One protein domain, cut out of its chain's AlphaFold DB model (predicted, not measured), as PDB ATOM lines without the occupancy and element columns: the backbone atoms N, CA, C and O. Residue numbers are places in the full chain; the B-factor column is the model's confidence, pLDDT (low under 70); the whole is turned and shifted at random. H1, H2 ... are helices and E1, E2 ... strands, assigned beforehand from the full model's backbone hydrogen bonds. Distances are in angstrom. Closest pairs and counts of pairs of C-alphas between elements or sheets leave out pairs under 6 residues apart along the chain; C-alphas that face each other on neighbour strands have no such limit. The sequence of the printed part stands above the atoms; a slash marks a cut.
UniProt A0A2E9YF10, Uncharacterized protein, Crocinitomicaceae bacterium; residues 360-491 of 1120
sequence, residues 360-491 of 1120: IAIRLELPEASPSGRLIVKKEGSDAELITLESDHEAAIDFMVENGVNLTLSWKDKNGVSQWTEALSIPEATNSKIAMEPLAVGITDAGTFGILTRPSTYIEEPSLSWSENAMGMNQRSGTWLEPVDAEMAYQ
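What this domain is: This is residues 360 to 491 of the 1120 residues of an uncharacterized protein of Crocinitomicaceae bacterium (UniProt A0A2E9YF10). Two strongly twisted sheets stand face to face as a sandwich, their strands at 15 degrees to each other: a branched sheet of seven strands around E1, and a sheet of four, E3 - E2 - E5 - E6. E7 and E10 reach past the four-strand sheet, while H1 sits beside E11 and H2 packs near E4, both on the branched sheet. The printed part has 132 residues, with named strands E1 to E10, then H1, E11 and H2; the branched sheet is mixed, the other antiparallel, and the class is mixed, helices and strands. It is compact, with a radius of gyration of the C-alphas of 14.5 A and spans of 39 by 30 by 24 A.

How they stand to each other: Start at E1, residues 360 to 365. On one side of it find E4, residues 397 to 402, antiparallel at 145 degrees, with N 362 and O 399 within hydrogen-bond range at 2.8 A. On the other side are two parallel strands: E7, residues 433 to 435, with N 361 and O 433 at 2.9 A, and E8, residues 439 to 443, with N 439 and O 363 at 2.8 A. E8 forms a hairpin with E9, residues 449 to 453, where N 450 and O 442 are 2.8 A apart. E10, residues 458 to 460, is antiparallel to E7, with N 434 and O 459 at 2.9 A; E11, residues 481 to 484, is antiparallel to E4, with N 400 and O 482 at 2.8 A. In the other sheet, E2, residues 373 to 379, forms a hairpin with E3, residues 387 to 390, with N 375 and O 389 at 2.8 A. E2 is antiparallel to E5, residues 406 to 413, with N 376 and O 410 at 2.8 A; E5 and E6, residues 418 to 425, form a hairpin, with N 409 and O 422 at 2.9 A. Between the sheets, the closest C-alphas of E6 and E9 are those of Trp 420 and Phe 449, 6.4 A. H1, residues 468 to 477, stands at the branched sheet's level, its height 3.2 A over a local plane of just 6 C-alphas; its closest C-alphas with E11 are those of Ala 470 and Glu 482, 5.5 A. H2, residues 486 to 491, has a height of 9.3 A over that sheet; its closest C-alphas with E4 are those of Ala 486 and Asp 398, 5.8 A. In H1 and H2 every O i to N i+4 pair is within hydrogen-bond range.

Where its parts are: Find C-alpha 360 at (178.338, 154.928, 241.096), where E1 begins its 16.4 A run. E5 spans 23.1 A from C-alpha 406 at (171.132, 157.455, 230.905), E6 20.4 A, E2 20.3 A and H1 14.4 A. H2 ends at C-alpha 491, (192.404, 157.288, 247.666).

The domain as a whole: The C-alphas farthest apart, of Asn 415 and Pro 462, are 42.7 A apart. The printed part has no cut, and no link is long. Mean pLDDT of the printed part is 85.4; residues 368 to 370 and 394 are under 70.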
ATOM      1  N   ILE A 360     177.197 155.198 241.969       93.81
ATOM      2  CA  ILE A 360     178.338 154.928 241.096       93.81
ATOM      3  C   ILE A 360     179.175 156.204 240.985       93.81
ATOM      4  O   ILE A 360     178.733 157.194 240.408       93.81
ATOM      5  N   ALA A 361     180.379 156.183 241.560       93.75
ATOM      6  CA  ALA A 361     181.303 157.313 241.556       93.75
ATOM      7  C   ALA A 361     182.087 157.395 240.237       93.75
ATOM      8  O   ALA A 361     182.715 156.422 239.807       93.75
ATOM      9  N   ILE A 362     182.063 158.568 239.603       92.12
ATOM     10  CA  ILE A 362     182.638 158.853 238.286       92.12
ATOM     11  C   ILE A 362     183.441 160.153 238.352       92.12
ATOM     12  O   ILE A 362     183.010 161.142 238.939       92.12
ATOM     13  N   ARG A 363     184.600 160.153 237.688       91.88
ATOM     14  CA  ARG A 363     185.439 161.335 237.479       91.88
ATOM     15  C   ARG A 363     185.181 161.925 236.098       91.88
ATOM     16  O   ARG A 363     185.295 161.198 235.115       91.88
ATOM     17  N   LEU A 364     184.877 163.213 236.012       90.62
ATOM     18  CA  LEU A 364     184.679 163.972 234.775       90.62
ATOM     19  C   LEU A 364     185.844 164.948 234.564       90.62
ATOM     20  O   LEU A 364     186.229 165.672 235.481       90.62
ATOM     21  N   GLU A 365     186.402 164.959 233.351       89.06
ATOM     22  CA  GLU A 365     187.572 165.768 232.991       89.06
ATOM     23  C   GLU A 365     187.355 166.567 231.695       89.06
ATOM     24  O   GLU A 365     186.910 166.029 230.675       89.06
ATOM     25  N   LEU A 366     187.731 167.849 231.732       84.12
ATOM     26  CA  LEU A 366     187.831 168.741 230.576       84.12
ATOM     27  C   LEU A 366     189.321 169.020 230.286       84.12
ATOM     28  O   LEU A 366     190.029 169.476 231.182       84.12
ATOM     29  N   PRO A 367     189.836 168.770 229.067       71.94
ATOM     30  CA  PRO A 367     191.218 169.102 228.720       71.94
ATOM     31  C   PRO A 367     191.465 170.614 228.624       71.94
ATOM     32  O   PRO A 367     190.615 171.349 228.116       71.94
ATOM     33  N   GLU A 368     192.689 171.049 228.954       64.81
ATOM     34  CA  GLU A 368     193.176 172.444 228.846       64.81
ATOM     35  C   GLU A 368     192.927 173.100 227.469       64.81
ATOM     36  O   GLU A 368     192.832 174.319 227.351       64.81
ATOM     37  N   ALA A 369     192.831 172.299 226.403       63.81
ATOM     38  CA  ALA A 369     192.638 172.754 225.023       63.81
ATOM     39  C   ALA A 369     191.156 172.926 224.610       63.81
ATOM     40  O   ALA A 369     190.847 172.958 223.415       63.81
ATOM     41  N   SER A 370     190.230 172.991 225.570       68.75
ATOM     42  CA  SER A 370     188.792 173.102 225.298       68.75
ATOM     43  C   SER A 370     188.405 174.456 224.666       68.75
ATOM     44  O   SER A 370     188.978 175.495 224.998       68.75
ATOM     45  N   PRO A 371     187.432 174.489 223.731       74.44
ATOM     46  CA  PRO A 371     186.931 175.737 223.153       74.44
ATOM     47  C   PRO A 371     186.119 176.536 224.186       74.44
ATOM     48  O   PRO A 371     185.587 175.963 225.126       74.44
ATOM     49  N   SER A 372     185.940 177.848 223.996       80.94
ATOM     50  CA  SER A 372     185.143 178.662 224.932       80.94
ATOM     51  C   SER A 372     183.644 178.322 224.887       80.94
ATOM     52  O   SER A 372     182.988 178.518 223.857       80.94
ATOM     53  N   GLY A 373     183.092 177.869 226.010       85.12
ATOM     54  CA  GLY A 373     181.720 177.372 226.143       85.12
ATOM     55  C   GLY A 373     181.522 176.641 227.471       85.12
ATOM     56  O   GLY A 373     182.298 176.852 228.397       85.12
ATOM     57  N   ARG A 374     180.509 175.776 227.552       89.56
ATOM     58  CA  ARG A 374     180.199 174.997 228.754       89.56
ATOM     59  C   ARG A 374     179.635 173.611 228.465       89.56
ATOM     60  O   ARG A 374     178.815 173.443 227.556       89.56
ATOM     61  N   LEU A 375     180.046 172.640 229.277       89.75
ATOM     62  CA  LEU A 375     179.492 171.291 229.331       89.75
ATOM     63  C   LEU A 375     178.299 171.277 230.283       89.75
ATOM     64  O   LEU A 375     178.396 171.766 231.405       89.75
ATOM     65  N   ILE A 376     177.189 170.693 229.848       90.88
ATOM     66  CA  ILE A 376     175.967 170.545 230.635       90.88
ATOM     67  C   ILE A 376     175.524 169.087 230.583       90.88
ATOM     68  O   ILE A 376     175.322 168.536 229.496       90.88
ATOM     69  N   VAL A 377     175.357 168.491 231.761       91.19
ATOM     70  CA  VAL A 377     174.878 167.121 231.967       91.19
ATOM     71  C   VAL A 377     173.426 167.163 232.448       91.19
ATOM     72  O   VAL A 377     173.104 167.910 233.373       91.19
ATOM     73  N   LYS A 378     172.550 166.357 231.841       91.50
ATOM     74  CA  LYS A 378     171.155 166.133 232.269       91.50
ATOM     75  C   LYS A 378     170.862 164.633 232.396       91.50
ATOM     76  O   LYS A 378     171.544 163.831 231.755       91.50
ATOM     77  N   LYS A 379     169.809 164.249 233.123       89.62
ATOM     78  CA  LYS A 379     169.171 162.925 232.957       89.62
ATOM     79  C   LYS A 379     168.498 162.880 231.580       89.62
ATOM     80  O   LYS A 379     167.888 163.869 231.171       89.62
ATOM     81  N   GLU A 380     168.581 161.767 230.854       86.62
ATOM     82  CA  GLU A 380     167.818 161.592 229.612       86.62
ATOM     83  C   GLU A 380     166.312 161.767 229.887       86.62
ATOM     84  O   GLU A 380     165.761 161.186 230.821       86.62
ATOM     85  N   GLY A 381     165.652 162.620 229.098       80.56
ATOM     86  CA  GLY A 381     164.240 162.969 229.283       80.56
ATOM     87  C   GLY A 381     163.939 164.019 230.365       80.56
ATOM     88  O   GLY A 381     162.780 164.411 230.480       80.56
ATOM     89  N   SER A 382     164.934 164.510 231.117       83.00
ATOM     90  CA  SER A 382     164.769 165.621 232.070       83.00
ATOM     91  C   SER A 382     165.331 166.929 231.516       83.00
ATOM     92  O   SER A 382     166.366 166.948 230.846       83.00
ATOM     93  N   ASP A 383     164.675 168.044 231.844       80.94
ATOM     94  CA  ASP A 383     165.180 169.384 231.545       80.94
ATOM     95  C   ASP A 383     166.047 169.988 232.664       80.94
ATOM     96  O   ASP A 383     166.655 171.040 232.448       80.94
ATOM     97  N   ALA A 384     166.196 169.315 233.808       82.56
ATOM     98  CA  ALA A 384     167.098 169.746 234.876       82.56
ATOM     99  C   ALA A 384     168.578 169.673 234.440       82.56
ATOM    100  O   ALA A 384     169.031 168.663 233.896       82.56
ATOM    101  N   GLU A 385     169.345 170.740 234.685       88.69
ATOM    102  CA  GLU A 385     170.798 170.781 234.457       88.69
ATOM    103  C   GLU A 385     171.505 170.290 235.737       88.69
ATOM    104  O   GLU A 385     171.578 171.018 236.721       88.69
ATOM    105  N   LEU A 386     171.974 169.032 235.733       86.88
ATOM    106  CA  LEU A 386     172.544 168.336 236.902       86.88
ATOM    107  C   LEU A 386     173.964 168.812 237.239       86.88
ATOM    108  O   LEU A 386     174.314 168.986 238.401       86.88
ATOM    109  N   ILE A 387     174.791 168.994 236.206       88.25
ATOM    110  CA  ILE A 387     176.157 169.522 236.303       88.25
ATOM    111  C   ILE A 387     176.348 170.503 235.145       88.25
ATOM    112  O   ILE A 387     176.046 170.164 233.998       88.25
ATOM    113  N   THR A 388     176.877 171.694 235.431       89.06
ATOM    114  CA  THR A 388     177.271 172.698 234.428       89.06
ATOM    115  C   THR A 388     178.709 173.135 234.681       89.06
ATOM    116  O   THR A 388     178.987 173.703 235.733       89.06
ATOM    117  N   LEU A 389     179.610 172.877 233.729       86.88
ATOM    118  CA  LEU A 389     181.035 173.217 233.808       86.88
ATOM    119  C   LEU A 389     181.411 174.199 232.698       86.88
ATOM    120  O   LEU A 389     181.211 173.901 231.521       86.88
ATOM    121  N   GLU A 390     181.980 175.345 233.058       85.94
ATOM    122  CA  GLU A 390     182.498 176.329 232.103       85.94
ATOM    123  C   GLU A 390     183.892 175.918 231.571       85.94
ATOM    124  O   GLU A 390     184.620 175.139 232.187       85.94
ATOM    125  N   SER A 391     184.267 176.419 230.390       79.06
ATOM    126  CA  SER A 391     185.486 176.016 229.658       79.06
ATOM    127  C   SER A 391     186.828 176.359 230.320       79.06
ATOM    128  O   SER A 391     187.865 175.925 229.827       79.06
ATOM    129  N   ASP A 392     186.820 177.154 231.387       71.88
ATOM    130  CA  ASP A 392     187.975 177.535 232.206       71.88
ATOM    131  C   ASP A 392     188.116 176.689 233.488       71.88
ATOM    132  O   ASP A 392     188.973 176.964 234.328       71.88
ATOM    133  N   HIS A 393     187.315 175.628 233.639       71.50
ATOM    134  CA  HIS A 393     187.386 174.719 234.779       71.50
ATOM    135  C   HIS A 393     188.586 173.751 234.688       71.50
ATOM    136  O   HIS A 393     188.455 172.614 234.241       71.50
ATOM    137  N   GLU A 394     189.763 174.199 235.142       61.44
ATOM    138  CA  GLU A 394     191.036 173.446 235.095       61.44
ATOM    139  C   GLU A 394     191.043 172.130 235.909       61.44
ATOM    140  O   GLU A 394     191.892 171.268 235.684       61.44
ATOM    141  N   ALA A 395     190.128 171.961 236.870       70.00
ATOM    142  CA  ALA A 395     190.088 170.793 237.749       70.00
ATOM    143  C   ALA A 395     189.158 169.678 237.234       70.00
ATOM    144  O   ALA A 395     188.072 169.932 236.711       70.00
ATOM    145  N   ALA A 396     189.557 168.426 237.464       83.00
ATOM    146  CA  ALA A 396     188.660 167.275 237.382       83.00
ATOM    147  C   ALA A 396     187.616 167.321 238.510       83.00
ATOM    148  O   ALA A 396     187.928 167.773 239.613       83.00
ATOM    149  N   ILE A 397     186.411 166.807 238.257       88.81
ATOM    150  CA  ILE A 397     185.343 166.696 239.263       88.81
ATOM    151  C   ILE A 397     184.978 165.233 239.459       88.81
ATOM    152  O   ILE A 397     184.766 164.504 238.492       88.81
ATOM    153  N   ASP A 398     184.860 164.829 240.716       91.31
ATOM    154  CA  ASP A 398     184.321 163.542 241.123       91.31
ATOM    155  C   ASP A 398     182.872 163.704 241.605       91.31
ATOM    156  O   ASP A 398     182.548 164.657 242.312       91.31
ATOM    157  N   PHE A 399     181.986 162.794 241.198       92.50
ATOM    158  CA  PHE A 399     180.580 162.776 241.611       92.50
ATOM    159  C   PHE A 399     180.024 161.347 241.648       92.50
ATOM    160  O   PHE A 399     180.445 160.489 240.872       92.50
ATOM    161  N   MET A 400     179.063 161.089 242.531       94.00
ATOM    162  CA  MET A 400     178.214 159.898 242.515       94.00
ATOM    163  C   MET A 400     176.983 160.150 241.650       94.00
ATOM    164  O   MET A 400     176.437 161.253 241.647       94.00
ATOM    165  N   VAL A 401     176.520 159.117 240.949       94.00
ATOM    166  CA  VAL A 401     175.256 159.112 240.205       94.00
ATOM    167  C   VAL A 401     174.566 157.751 240.327       94.00
ATOM    168  O   VAL A 401     175.229 156.738 240.553       94.00
ATOM    169  N   GLU A 402     173.236 157.727 240.239       93.50
ATOM    170  CA  GLU A 402     172.439 156.496 240.331       93.50
ATOM    171  C   GLU A 402     172.814 155.445 239.268       93.50
ATOM    172  O   GLU A 402     173.108 155.761 238.112       93.50
ATOM    173  N   ASN A 403     172.786 154.167 239.652       93.38
ATOM    174  CA  ASN A 403     172.998 153.043 238.742       93.38
ATOM    175  C   ASN A 403     171.947 152.985 237.617       93.38
ATOM    176  O   ASN A 403     170.781 153.313 237.814       93.38
ATOM    177  N   GLY A 404     172.353 152.508 236.437       89.62
ATOM    178  CA  GLY A 404     171.452 152.268 235.299       89.62
ATOM    179  C   GLY A 404     170.919 153.512 234.569       89.62
ATOM    180  O   GLY A 404     170.220 153.362 233.568       89.62
ATOM    181  N   VAL A 405     171.222 154.739 235.016       90.94
ATOM    182  CA  VAL A 405     170.693 155.956 234.374       90.94
ATOM    183  C   VAL A 405     171.358 156.260 233.031       90.94
ATOM    184  O   VAL A 405     172.566 156.105 232.859       90.94
ATOM    185  N   ASN A 406     170.586 156.791 232.084       92.12
ATOM    186  CA  ASN A 406     171.132 157.455 230.905       92.12
ATOM    187  C   ASN A 406     171.336 158.947 231.192       92.12
ATOM    188  O   ASN A 406     170.383 159.674 231.479       92.12
ATOM    189  N   LEU A 407     172.573 159.419 231.065       91.75
ATOM    190  CA  LEU A 407     172.921 160.836 231.090       91.75
ATOM    191  C   LEU A 407     173.048 161.379 229.665       91.75
ATOM    192  O   LEU A 407     173.606 160.731 228.778       91.75
ATOM    193  N   THR A 408     172.568 162.600 229.453       92.38
ATOM    194  CA  THR A 408     172.791 163.383 228.234       92.38
ATOM    195  C   THR A 408     173.852 164.435 228.517       92.38
ATOM    196  O   THR A 408     173.636 165.329 229.336       92.38
ATOM    197  N   LEU A 409     174.989 164.347 227.832       92.38
ATOM    198  CA  LEU A 409     176.034 165.365 227.860       92.38
ATOM    199  C   LEU A 409     175.845 166.294 226.662       92.38
ATOM    200  O   LEU A 409     175.643 165.829 225.543       92.38
ATOM    201  N   SER A 410     175.922 167.605 226.880       90.38
ATOM    202  CA  SER A 410     175.781 168.607 225.821       90.38
ATOM    203  C   SER A 410     176.797 169.733 225.980       90.38
ATOM    204  O   SER A 410     176.975 170.268 227.070       90.38
ATOM    205  N   TRP A 411     177.465 170.114 224.890       89.69
ATOM    206  CA  TRP A 411     178.383 171.252 224.878       89.69
ATOM    207  C   TRP A 411     177.705 172.455 224.230       89.69
ATOM    208  O   TRP A 411     177.361 172.403 223.045       89.69
ATOM    209  N   LYS A 412     177.512 173.539 224.986       89.75
ATOM    210  CA  LYS A 412     176.969 174.811 224.485       89.75
ATOM    211  C   LYS A 412     178.102 175.824 224.329       89.75
ATOM    212  O   LYS A 412     178.952 175.948 225.204       89.75
ATOM    213  N   ASP A 413     178.124 176.564 223.225       85.00
ATOM    214  CA  ASP A 413     179.062 177.677 223.067       85.00
ATOM    215  C   ASP A 413     178.678 178.889 223.939       85.00
ATOM    216  O   ASP A 413     177.609 178.940 224.548       85.00
ATOM    217  N   LYS A 414     179.546 179.905 223.964       81.19
ATOM    218  CA  LYS A 414     179.331 181.178 224.680       81.19
ATOM    219  C   LYS A 414     178.081 181.985 224.273       81.19
ATOM    220  O   LYS A 414     177.798 183.002 224.898       81.19
ATOM    221  N   ASN A 415     177.371 181.596 223.212       79.19
ATOM    222  CA  ASN A 415     176.093 182.185 222.795       79.19
ATOM    223  C   ASN A 415     174.895 181.295 223.198       79.19
ATOM    224  O   ASN A 415     173.759 181.600 222.838       79.19
ATOM    225  N   GLY A 416     175.140 180.182 223.899       79.12
ATOM    226  CA  GLY A 416     174.143 179.189 224.297       79.12
ATOM    227  C   GLY A 416     173.808 178.145 223.227       79.12
ATOM    228  O   GLY A 416     172.927 177.316 223.460       79.12
ATOM    229  N   VAL A 417     174.479 178.147 222.068       84.19
ATOM    230  CA  VAL A 417     174.171 177.219 220.967       84.19
ATOM    231  C   VAL A 417     174.829 175.868 221.230       84.19
ATOM    232  O   VAL A 417     176.040 175.800 221.426       84.19
ATOM    233  N   SER A 418     174.045 174.787 221.220       84.31
ATOM    234  CA  SER A 418     174.579 173.430 221.379       84.31
ATOM    235  C   SER A 418     175.369 173.008 220.135       84.31
ATOM    236  O   SER A 418     174.838 173.016 219.026       84.31
ATOM    237  N   GLN A 419     176.647 172.678 220.329       84.38
ATOM    238  CA  GLN A 419     177.597 172.284 219.280       84.38
ATOM    239  C   GLN A 419     177.797 170.758 219.223       84.38
ATOM    240  O   GLN A 419     178.149 170.216 218.177       84.38
ATOM    241  N   TRP A 420     177.564 170.064 220.340       88.50
ATOM    242  CA  TRP A 420     177.617 168.606 220.472       88.50
ATOM    243  C   TRP A 420     176.619 168.150 221.543       88.50
ATOM    244  O   TRP A 420     176.360 168.873 222.508       88.50
ATOM    245  N   THR A 421     176.041 166.962 221.370       90.12
ATOM    246  CA  THR A 421     175.190 166.284 222.358       90.12
ATOM    247  C   THR A 421     175.327 164.775 222.176       90.12
ATOM    248  O   THR A 421     175.236 164.294 221.046       90.12
ATOM    249  N   GLU A 422     175.540 164.027 223.259       90.44
ATOM    250  CA  GLU A 422     175.749 162.573 223.228       90.44
ATOM    251  C   GLU A 422     175.248 161.910 224.519       90.44
ATOM    252  O   GLU A 422     175.223 162.528 225.585       90.44
ATOM    253  N   ALA A 423     174.856 160.638 224.422       89.69
ATOM    254  CA  ALA A 423     174.378 159.854 225.554       89.69
ATOM    255  C   ALA A 423     175.499 159.039 226.231       89.69
ATOM    256  O   ALA A 423     176.454 158.555 225.599       89.69
ATOM    257  N   LEU A 424     175.339 158.843 227.536       89.62
ATOM    258  CA  LEU A 424     176.162 157.995 228.386       89.62
ATOM    259  C   LEU A 424     175.256 157.189 229.322       89.62
ATOM    260  O   LEU A 424     174.707 157.734 230.274       89.62
ATOM    261  N   SER A 425     175.133 155.889 229.065       91.06
ATOM    262  CA  SER A 425     174.512 154.952 230.002       91.06
ATOM    263  C   SER A 425     175.478 154.628 231.139       91.06
ATOM    264  O   SER A 425     176.604 154.186 230.894       91.06
ATOM    265  N   ILE A 426     175.025 154.831 232.370       92.50
ATOM    266  CA  ILE A 426     175.675 154.375 233.597       92.50
ATOM    267  C   ILE A 426     175.322 152.891 233.792       92.50
ATOM    268  O   ILE A 426     174.172 152.513 233.567       92.50
ATOM    269  N   PRO A 427     176.271 152.009 234.161       88.88
ATOM    270  CA  PRO A 427     175.984 150.583 234.278       88.88
ATOM    271  C   PRO A 427     175.003 150.275 235.417       88.88
ATOM    272  O   PRO A 427     174.970 150.954 236.442       88.88
ATOM    273  N   GLU A 428     174.250 149.187 235.269       90.12
ATOM    274  CA  GLU A 428     173.494 148.597 236.374       90.12
ATOM    275  C   GLU A 428     174.437 148.008 237.444       90.12
ATOM    276  O   GLU A 428     175.546 147.514 237.174       90.12
ATOM    277  N   ALA A 429     174.002 148.068 238.701       87.88
ATOM    278  CA  ALA A 429     174.756 147.587 239.846       87.88
ATOM    279  C   ALA A 429     173.823 147.253 241.014       87.88
ATOM    280  O   ALA A 429     172.845 147.953 241.242       87.88
ATOM    281  N   THR A 430     174.152 146.202 241.763       87.12
ATOM    282  CA  THR A 430     173.486 145.837 243.029       87.12
ATOM    283  C   THR A 430     174.215 146.383 244.257       87.12
ATOM    284  O   THR A 430     173.621 146.493 245.323       87.12
ATOM    285  N   ASN A 431     175.500 146.709 244.094       89.75
ATOM    286  CA  ASN A 431     176.416 147.237 245.102       89.75
ATOM    287  C   ASN A 431     177.010 148.552 244.582       89.75
ATOM    288  O   ASN A 431     177.180 148.696 243.367       89.75
ATOM    289  N   SER A 432     177.365 149.476 245.477       91.94
ATOM    290  CA  SER A 432     178.050 150.726 245.126       91.94
ATOM    291  C   SER A 432     179.362 150.463 244.371       91.94
ATOM    292  O   SER A 432     180.062 149.483 244.651       91.94
ATOM    293  N   LYS A 433     179.708 151.319 243.402       92.00
ATOM    294  CA  LYS A 433     180.892 151.132 242.538       92.00
ATOM    295  C   LYS A 433     181.661 152.426 242.311       92.00
ATOM    296  O   LYS A 433     181.070 153.498 242.242       92.00
ATOM    297  N   ILE A 434     182.963 152.311 242.069       91.50
ATOM    298  CA  ILE A 434     183.800 153.406 241.575       91.50
ATOM    299  C   ILE A 434     184.354 153.087 240.183       91.50
ATOM    300  O   ILE A 434     184.809 151.973 239.908       91.50
ATOM    301  N   ALA A 435     184.283 154.071 239.292       88.81
ATOM    302  CA  ALA A 435     184.862 154.023 237.959       88.81
ATOM    303  C   ALA A 435     186.367 154.333 238.019       88.81
ATOM    304  O   ALA A 435     186.783 155.304 238.657       88.81
ATOM    305  N   MET A 436     187.189 153.507 237.368       84.31
ATOM    306  CA  MET A 436     188.652 153.579 237.485       84.31
ATOM    307  C   MET A 436     189.292 154.520 236.462       84.31
ATOM    308  O   MET A 436     190.271 155.192 236.787       84.31
ATOM    309  N   GLU A 437     188.756 154.585 235.242       85.25
ATOM    310  CA  GLU A 437     189.164 155.551 234.218       85.25
ATOM    311  C   GLU A 437     188.242 156.790 234.238       85.25
ATOM    312  O   GLU A 437     187.046 156.653 234.502       85.25
ATOM    313  N   PRO A 438     188.745 158.003 233.945       88.56
ATOM    314  CA  PRO A 438     187.913 159.199 233.881       88.56
ATOM    315  C   PRO A 438     187.052 159.254 232.611       88.56
ATOM    316  O   PRO A 438     187.439 158.799 231.532       88.56
ATOM    317  N   LEU A 439     185.896 159.902 232.734       89.38
ATOM    318  CA  LEU A 439     185.076 160.385 231.633       89.38
ATOM    319  C   LEU A 439     185.674 161.701 231.116       89.38
ATOM    320  O   LEU A 439     185.351 162.779 231.610       89.38
ATOM    321  N   ALA A 440     186.566 161.618 230.132       88.19
ATOM    322  CA  ALA A 440     187.190 162.794 229.525       88.19
ATOM    323  C   ALA A 440     186.389 163.268 228.302       88.19
ATOM    324  O   ALA A 440     186.070 162.458 227.426       88.19
ATOM    325  N   VAL A 441     186.092 164.568 228.202       86.88
ATOM    326  CA  VAL A 441     185.286 165.157 227.111       86.88
ATOM    327  C   VAL A 441     186.012 166.358 226.500       86.88
ATOM    328  O   VAL A 441     186.417 167.262 227.220       86.88
ATOM    329  N   GLY A 442     186.195 166.389 225.178       85.81
ATOM    330  CA  GLY A 442     187.000 167.418 224.515       85.81
ATOM    331  C   GLY A 442     187.032 167.298 222.989       85.81
ATOM    332  O   GLY A 442     186.132 166.732 222.374       85.81
ATOM    333  N   ILE A 443     188.070 167.842 222.346       81.06
ATOM    334  CA  ILE A 443     188.241 167.755 220.886       81.06
ATOM    335  C   ILE A 443     188.861 166.400 220.519       81.06
ATOM    336  O   ILE A 443     190.008 166.126 220.858       81.06
ATOM    337  N   THR A 444     188.096 165.564 219.819       77.50
ATOM    338  CA  THR A 444     188.519 164.242 219.319       77.50
ATOM    339  C   THR A 444     189.539 164.346 218.177       77.50
ATOM    340  O   THR A 444     189.624 165.376 217.504       77.50
ATOM    341  N   ASP A 445     190.235 163.246 217.860       74.31
ATOM    342  CA  ASP A 445     191.162 163.140 216.711       74.31
ATOM    343  C   ASP A 445     190.526 163.512 215.353       74.31
ATOM    344  O   ASP A 445     191.226 163.868 214.403       74.31
ATOM    345  N   ALA A 446     189.192 163.454 215.245       71.12
ATOM    346  CA  ALA A 446     188.440 163.874 214.061       71.12
ATOM    347  C   ALA A 446     188.265 165.406 213.940       71.12
ATOM    348  O   ALA A 446     187.714 165.886 212.948       71.12
ATOM    349  N   GLY A 447     188.710 166.182 214.935       71.31
ATOM    350  CA  GLY A 447     188.548 167.639 215.008       71.31
ATOM    351  C   GLY A 447     187.172 168.106 215.501       71.31
ATOM    352  O   GLY A 447     186.907 169.306 215.521       71.31
ATOM    353  N   THR A 448     186.296 167.182 215.902       80.12
ATOM    354  CA  THR A 448     184.968 167.459 216.476       80.12
ATOM    355  C   THR A 448     184.975 167.297 217.992       80.12
ATOM    356  O   THR A 448     185.700 166.452 218.520       80.12
ATOM    357  N   PHE A 449     184.148 168.068 218.699       81.62
ATOM    358  CA  PHE A 449     183.943 167.881 220.138       81.62
ATOM    359  C   PHE A 449     183.211 166.553 220.412       81.62
ATOM    360  O   PHE A 449     182.337 166.174 219.629       81.62
ATOM    361  N   GLY A 450     183.586 165.842 221.476       85.00
ATOM    362  CA  GLY A 450     183.050 164.527 221.832       85.00
ATOM    363  C   GLY A 450     183.732 163.902 223.052       85.00
ATOM    364  O   GLY A 450     184.626 164.497 223.655       85.00
ATOM    365  N   ILE A 451     183.320 162.690 223.425       85.75
ATOM    366  CA  ILE A 451     183.962 161.946 224.520       85.75
ATOM    367  C   ILE A 451     185.297 161.350 224.039       85.75
ATOM    368  O   ILE A 451     185.351 160.666 223.018       85.75
ATOM    369  N   LEU A 452     186.366 161.611 224.793       84.44
ATOM    370  CA  LEU A 452     187.735 161.140 224.550       84.44
ATOM    371  C   LEU A 452     188.017 159.807 225.251       84.44
ATOM    372  O   LEU A 452     188.652 158.927 224.677       84.44
ATOM    373  N   THR A 453     187.504 159.654 226.474       84.56
ATOM    374  CA  THR A 453     187.642 158.441 227.290       84.56
ATOM    375  C   THR A 453     186.301 158.144 227.946       84.56
ATOM    376  O   THR A 453     185.686 159.034 228.529       84.56
ATOM    377  N   ARG A 454     185.838 156.895 227.842       85.12
ATOM    378  CA  ARG A 454     184.653 156.385 228.546       85.12
ATOM    379  C   ARG A 454     185.128 155.456 229.670       85.12
ATOM    380  O   ARG A 454     185.934 154.576 229.364       85.12
ATOM    381  N   PRO A 455     184.638 155.595 230.914       83.25
ATOM    382  CA  PRO A 455     184.976 154.652 231.972       83.25
ATOM    383  C   PRO A 455     184.484 153.246 231.622       83.25
ATOM    384  O   PRO A 455     183.344 153.066 231.181       83.25
ATOM    385  N   SER A 456     185.362 152.259 231.788       79.94
ATOM    386  CA  SER A 456     185.179 150.881 231.316       79.94
ATOM    387  C   SER A 456     185.351 149.849 232.430       79.94
ATOM    388  O   SER A 456     184.691 148.808 232.428       79.94
ATOM    389  N   THR A 457     186.184 150.170 233.420       82.44
ATOM    390  CA  THR A 457     186.453 149.355 234.597       82.44
ATOM    391  C   THR A 457     185.751 149.982 235.793       82.44
ATOM    392  O   THR A 457     186.120 151.061 236.251       82.44
ATOM    393  N   TYR A 458     184.748 149.282 236.319       85.81
ATOM    394  CA  TYR A 458     184.039 149.646 237.544       85.81
ATOM    395  C   TYR A 458     184.331 148.583 238.601       85.81
ATOM    396  O   TYR A 458     184.169 147.390 238.327       85.81
ATOM    397  N   ILE A 459     184.766 149.005 239.785       84.12
ATOM    398  CA  ILE A 459     185.093 148.126 240.917       84.12
ATOM    399  C   ILE A 459     184.095 148.404 242.043       84.12
ATOM    400  O   ILE A 459     183.638 149.535 242.188       84.12
ATOM    401  N   GLU A 460     183.707 147.374 242.795       88.75
ATOM    402  CA  GLU A 460     182.822 147.535 243.953       88.75
ATOM    403  C   GLU A 460     183.526 148.346 245.043       88.75
ATOM    404  O   GLU A 460     184.667 148.056 245.391       88.75
ATOM    405  N   GLU A 461     182.840 149.354 245.576       88.50
ATOM    406  CA  GLU A 461     183.359 150.220 246.634       88.50
ATOM    407  C   GLU A 461     182.277 150.389 247.714       88.50
ATOM    408  O   GLU A 461     181.456 151.307 247.629       88.50
ATOM    409  N   PRO A 462     182.217 149.479 248.707       85.19
ATOM    410  CA  PRO A 462     181.159 149.456 249.717       85.19
ATOM    411  C   PRO A 462     181.095 150.696 250.616       85.19
ATOM    412  O   PRO A 462     180.097 150.868 251.312       85.19
ATOM    413  N   SER A 463     182.136 151.538 250.626       84.62
ATOM    414  CA  SER A 463     182.166 152.778 251.413       84.62
ATOM    415  C   SER A 463     181.444 153.966 250.757       84.62
ATOM    416  O   SER A 463     181.270 154.995 251.406       84.62
ATOM    417  N   LEU A 464     180.984 153.840 249.505       88.44
ATOM    418  CA  LEU A 464     180.130 154.847 248.865       88.44
ATOM    419  C   LEU A 464     178.663 154.679 249.303       88.44
ATOM    420  O   LEU A 464     178.009 153.680 248.970       88.44
ATOM    421  N   SER A 465     178.139 155.692 249.991       88.88
ATOM    422  CA  SER A 465     176.733 155.862 250.378       88.88
ATOM    423  C   SER A 465     176.183 157.205 249.879       88.88
ATOM    424  O   SER A 465     176.940 158.099 249.512       88.88
ATOM    425  N   TRP A 466     174.856 157.348 249.843       90.50
ATOM    426  CA  TRP A 466     174.199 158.636 249.596       90.50
ATOM    427  C   TRP A 466     174.168 159.492 250.863       90.50
ATOM    428  O   TRP A 466     173.978 158.941 251.949       90.50
ATOM    429  N   SER A 467     174.258 160.820 250.722       88.31
ATOM    430  CA  SER A 467     173.935 161.761 251.802       88.31
ATOM    431  C   SER A 467     172.519 162.352 251.678       88.31
ATOM    432  O   SER A 467     171.801 162.143 250.695       88.31
ATOM    433  N   GLU A 468     172.120 163.137 252.679       85.50
ATOM    434  CA  GLU A 468     170.876 163.918 252.684       85.50
ATOM    435  C   GLU A 468     170.818 164.926 251.514       85.50
ATOM    436  O   GLU A 468     169.760 165.119 250.912       85.50
ATOM    437  N   ASN A 469     171.964 165.475 251.082       85.00
ATOM    438  CA  ASN A 469     172.038 166.359 249.910       85.00
ATOM    439  C   ASN A 469     171.574 165.648 248.630       85.00
ATOM    440  O   ASN A 469     170.935 166.256 247.766       85.00
ATOM    441  N   ALA A 470     171.872 164.351 248.507       89.06
ATOM    442  CA  ALA A 470     171.486 163.552 247.353       89.06
ATOM    443  C   ALA A 470     169.970 163.270 247.322       89.06
ATOM    444  O   ALA A 470     169.399 163.180 246.232       89.06
ATOM    445  N   MET A 471     169.293 163.236 248.482       89.69
ATOM    446  CA  MET A 471     167.822 163.224 248.551       89.69
ATOM    447  C   MET A 471     167.237 164.521 247.985       89.69
ATOM    448  O   MET A 471     166.382 164.476 247.100       89.69
ATOM    449  N   GLY A 472     167.746 165.678 248.429       87.62
ATOM    450  CA  GLY A 472     167.326 166.988 247.921       87.62
ATOM    451  C   GLY A 472     167.645 167.192 246.432       87.62
ATOM    452  O   GLY A 472     166.885 167.843 245.712       87.62
ATOM    453  N   MET A 473     168.737 166.609 245.921       86.19
ATOM    454  CA  MET A 473     169.024 166.587 244.479       86.19
ATOM    455  C   MET A 473     168.044 165.688 243.714       86.19
ATOM    456  O   MET A 473     167.526 166.098 242.672       86.19
ATOM    457  N   ASN A 474     167.735 164.496 244.234       89.25
ATOM    458  CA  ASN A 474     166.757 163.590 243.633       89.25
ATOM    459  C   ASN A 474     165.356 164.224 243.592       89.25
ATOM    460  O   ASN A 474     164.738 164.272 242.530       89.25
ATOM    461  N   GLN A 475     164.890 164.808 244.698       85.31
ATOM    462  CA  GLN A 475     163.602 165.505 244.764       85.31
ATOM    463  C   GLN A 475     163.484 166.624 243.712       85.31
ATOM    464  O   GLN A 475     162.437 166.752 243.078       85.31
ATOM    465  N   ARG A 476     164.555 167.408 243.502       81.25
ATOM    466  CA  ARG A 476     164.578 168.529 242.545       81.25
ATOM    467  C   ARG A 476     164.765 168.109 241.082       81.25
ATOM    468  O   ARG A 476     164.257 168.790 240.195       81.25
ATOM    469  N   SER A 477     165.500 167.029 240.804       81.88
ATOM    470  CA  SER A 477     165.947 166.686 239.438       81.88
ATOM    471  C   SER A 477     165.416 165.364 238.871       81.88
ATOM    472  O   SER A 477     165.476 165.146 237.656       81.88
ATOM    473  N   GLY A 478     164.896 164.482 239.731       84.94
ATOM    474  CA  GLY A 478     164.485 163.118 239.398       84.94
ATOM    475  C   GLY A 478     165.639 162.121 239.225       84.94
ATOM    476  O   GLY A 478     165.422 161.070 238.618       84.94
ATOM    477  N   THR A 479     166.849 162.450 239.690       88.25
ATOM    478  CA  THR A 479     168.047 161.590 239.680       88.25
ATOM    479  C   THR A 479     168.865 161.808 240.950       88.25
ATOM    480  O   THR A 479     169.081 162.951 241.352       88.25
ATOM    481  N   TRP A 480     169.397 160.738 241.547       90.81
ATOM    482  CA  TRP A 480     170.445 160.891 242.561       90.81
ATOM    483  C   TRP A 480     171.760 161.311 241.903       90.81
ATOM    484  O   TRP A 480     172.290 160.600 241.042       90.81
ATOM    485  N   LEU A 481     172.292 162.456 242.329       91.38
ATOM    486  CA  LEU A 481     173.617 162.934 241.954       91.38
ATOM    487  C   LEU A 481     174.209 163.771 243.094       91.38
ATOM    488  O   LEU A 481     173.508 164.588 243.686       91.38
ATOM    489  N   GLU A 482     175.490 163.576 243.397       90.31
ATOM    490  CA  GLU A 482     176.178 164.284 244.484       90.31
ATOM    491  C   GLU A 482     177.677 164.443 244.169       90.31
ATOM    492  O   GLU A 482     178.291 163.474 243.722       90.31
ATOM    493  N   PRO A 483     178.303 165.621 244.370       88.38
ATOM    494  CA  PRO A 483     179.756 165.764 244.247       88.38
ATOM    495  C   PRO A 483     180.491 164.976 245.344       88.38
ATOM    496  O   PRO A 483     180.042 164.917 246.485       88.38
ATOM    497  N   VAL A 484     181.650 164.407 245.016       86.81
ATOM    498  CA  VAL A 484     182.513 163.673 245.958       86.81
ATOM    499  C   VAL A 484     183.803 164.456 246.173       86.81
ATOM    500  O   VAL A 484     184.329 165.064 245.240       86.81
ATOM    501  N   ASP A 485     184.352 164.411 247.389       85.25
ATOM    502  CA  ASP A 485     185.688 164.944 247.643       85.25
ATOM    503  C   ASP A 485     186.743 164.242 246.764       85.25
ATOM    504  O   ASP A 485     186.858 163.012 246.727       85.25
ATOM    505  N   ALA A 486     187.527 165.043 246.041       78.56
ATOM    506  CA  ALA A 486     188.454 164.548 245.031       78.56
ATOM    507  C   ALA A 486     189.649 163.778 245.628       78.56
ATOM    508  O   ALA A 486     190.196 162.898 244.959       78.56
ATOM    509  N   GLU A 487     190.049 164.067 246.873       76.88
ATOM    510  CA  GLU A 487     191.117 163.338 247.567       76.88
ATOM    511  C   GLU A 487     190.591 161.985 248.075       76.88
ATOM    512  O   GLU A 487     191.222 160.953 247.847       76.88
ATOM    513  N   MET A 488     189.387 161.952 248.657       79.50
ATOM    514  CA  MET A 488     188.693 160.720 249.052       79.50
ATOM    515  C   MET A 488     188.490 159.777 247.854       79.50
ATOM    516  O   MET A 488     188.919 158.619 247.895       79.50
ATOM    517  N   ALA A 489     187.948 160.286 246.742       81.69
ATOM    518  CA  ALA A 489     187.772 159.519 245.506       81.69
ATOM    519  C   ALA A 489     189.114 159.084 244.876       81.69
ATOM    520  O   ALA A 489     189.212 158.014 244.263       81.69
ATOM    521  N   TYR A 490     190.180 159.882 245.026       77.62
ATOM    522  CA  TYR A 490     191.534 159.497 244.620       77.62
ATOM    523  C   TYR A 490     192.084 158.338 245.466       77.62
ATOM    524  O   TYR A 490     192.594 157.369 244.897       77.62
ATOM    525  N   GLN A 491     191.939 158.375 246.796       73.62
ATOM    526  CA  GLN A 491     192.404 157.288 247.666       73.62
ATOM    527  C   GLN A 491     191.608 155.988 247.451       73.62
ATOM    528  O   GLN A 491     192.229 154.926 247.400       73.62
TER     529      GLN A 491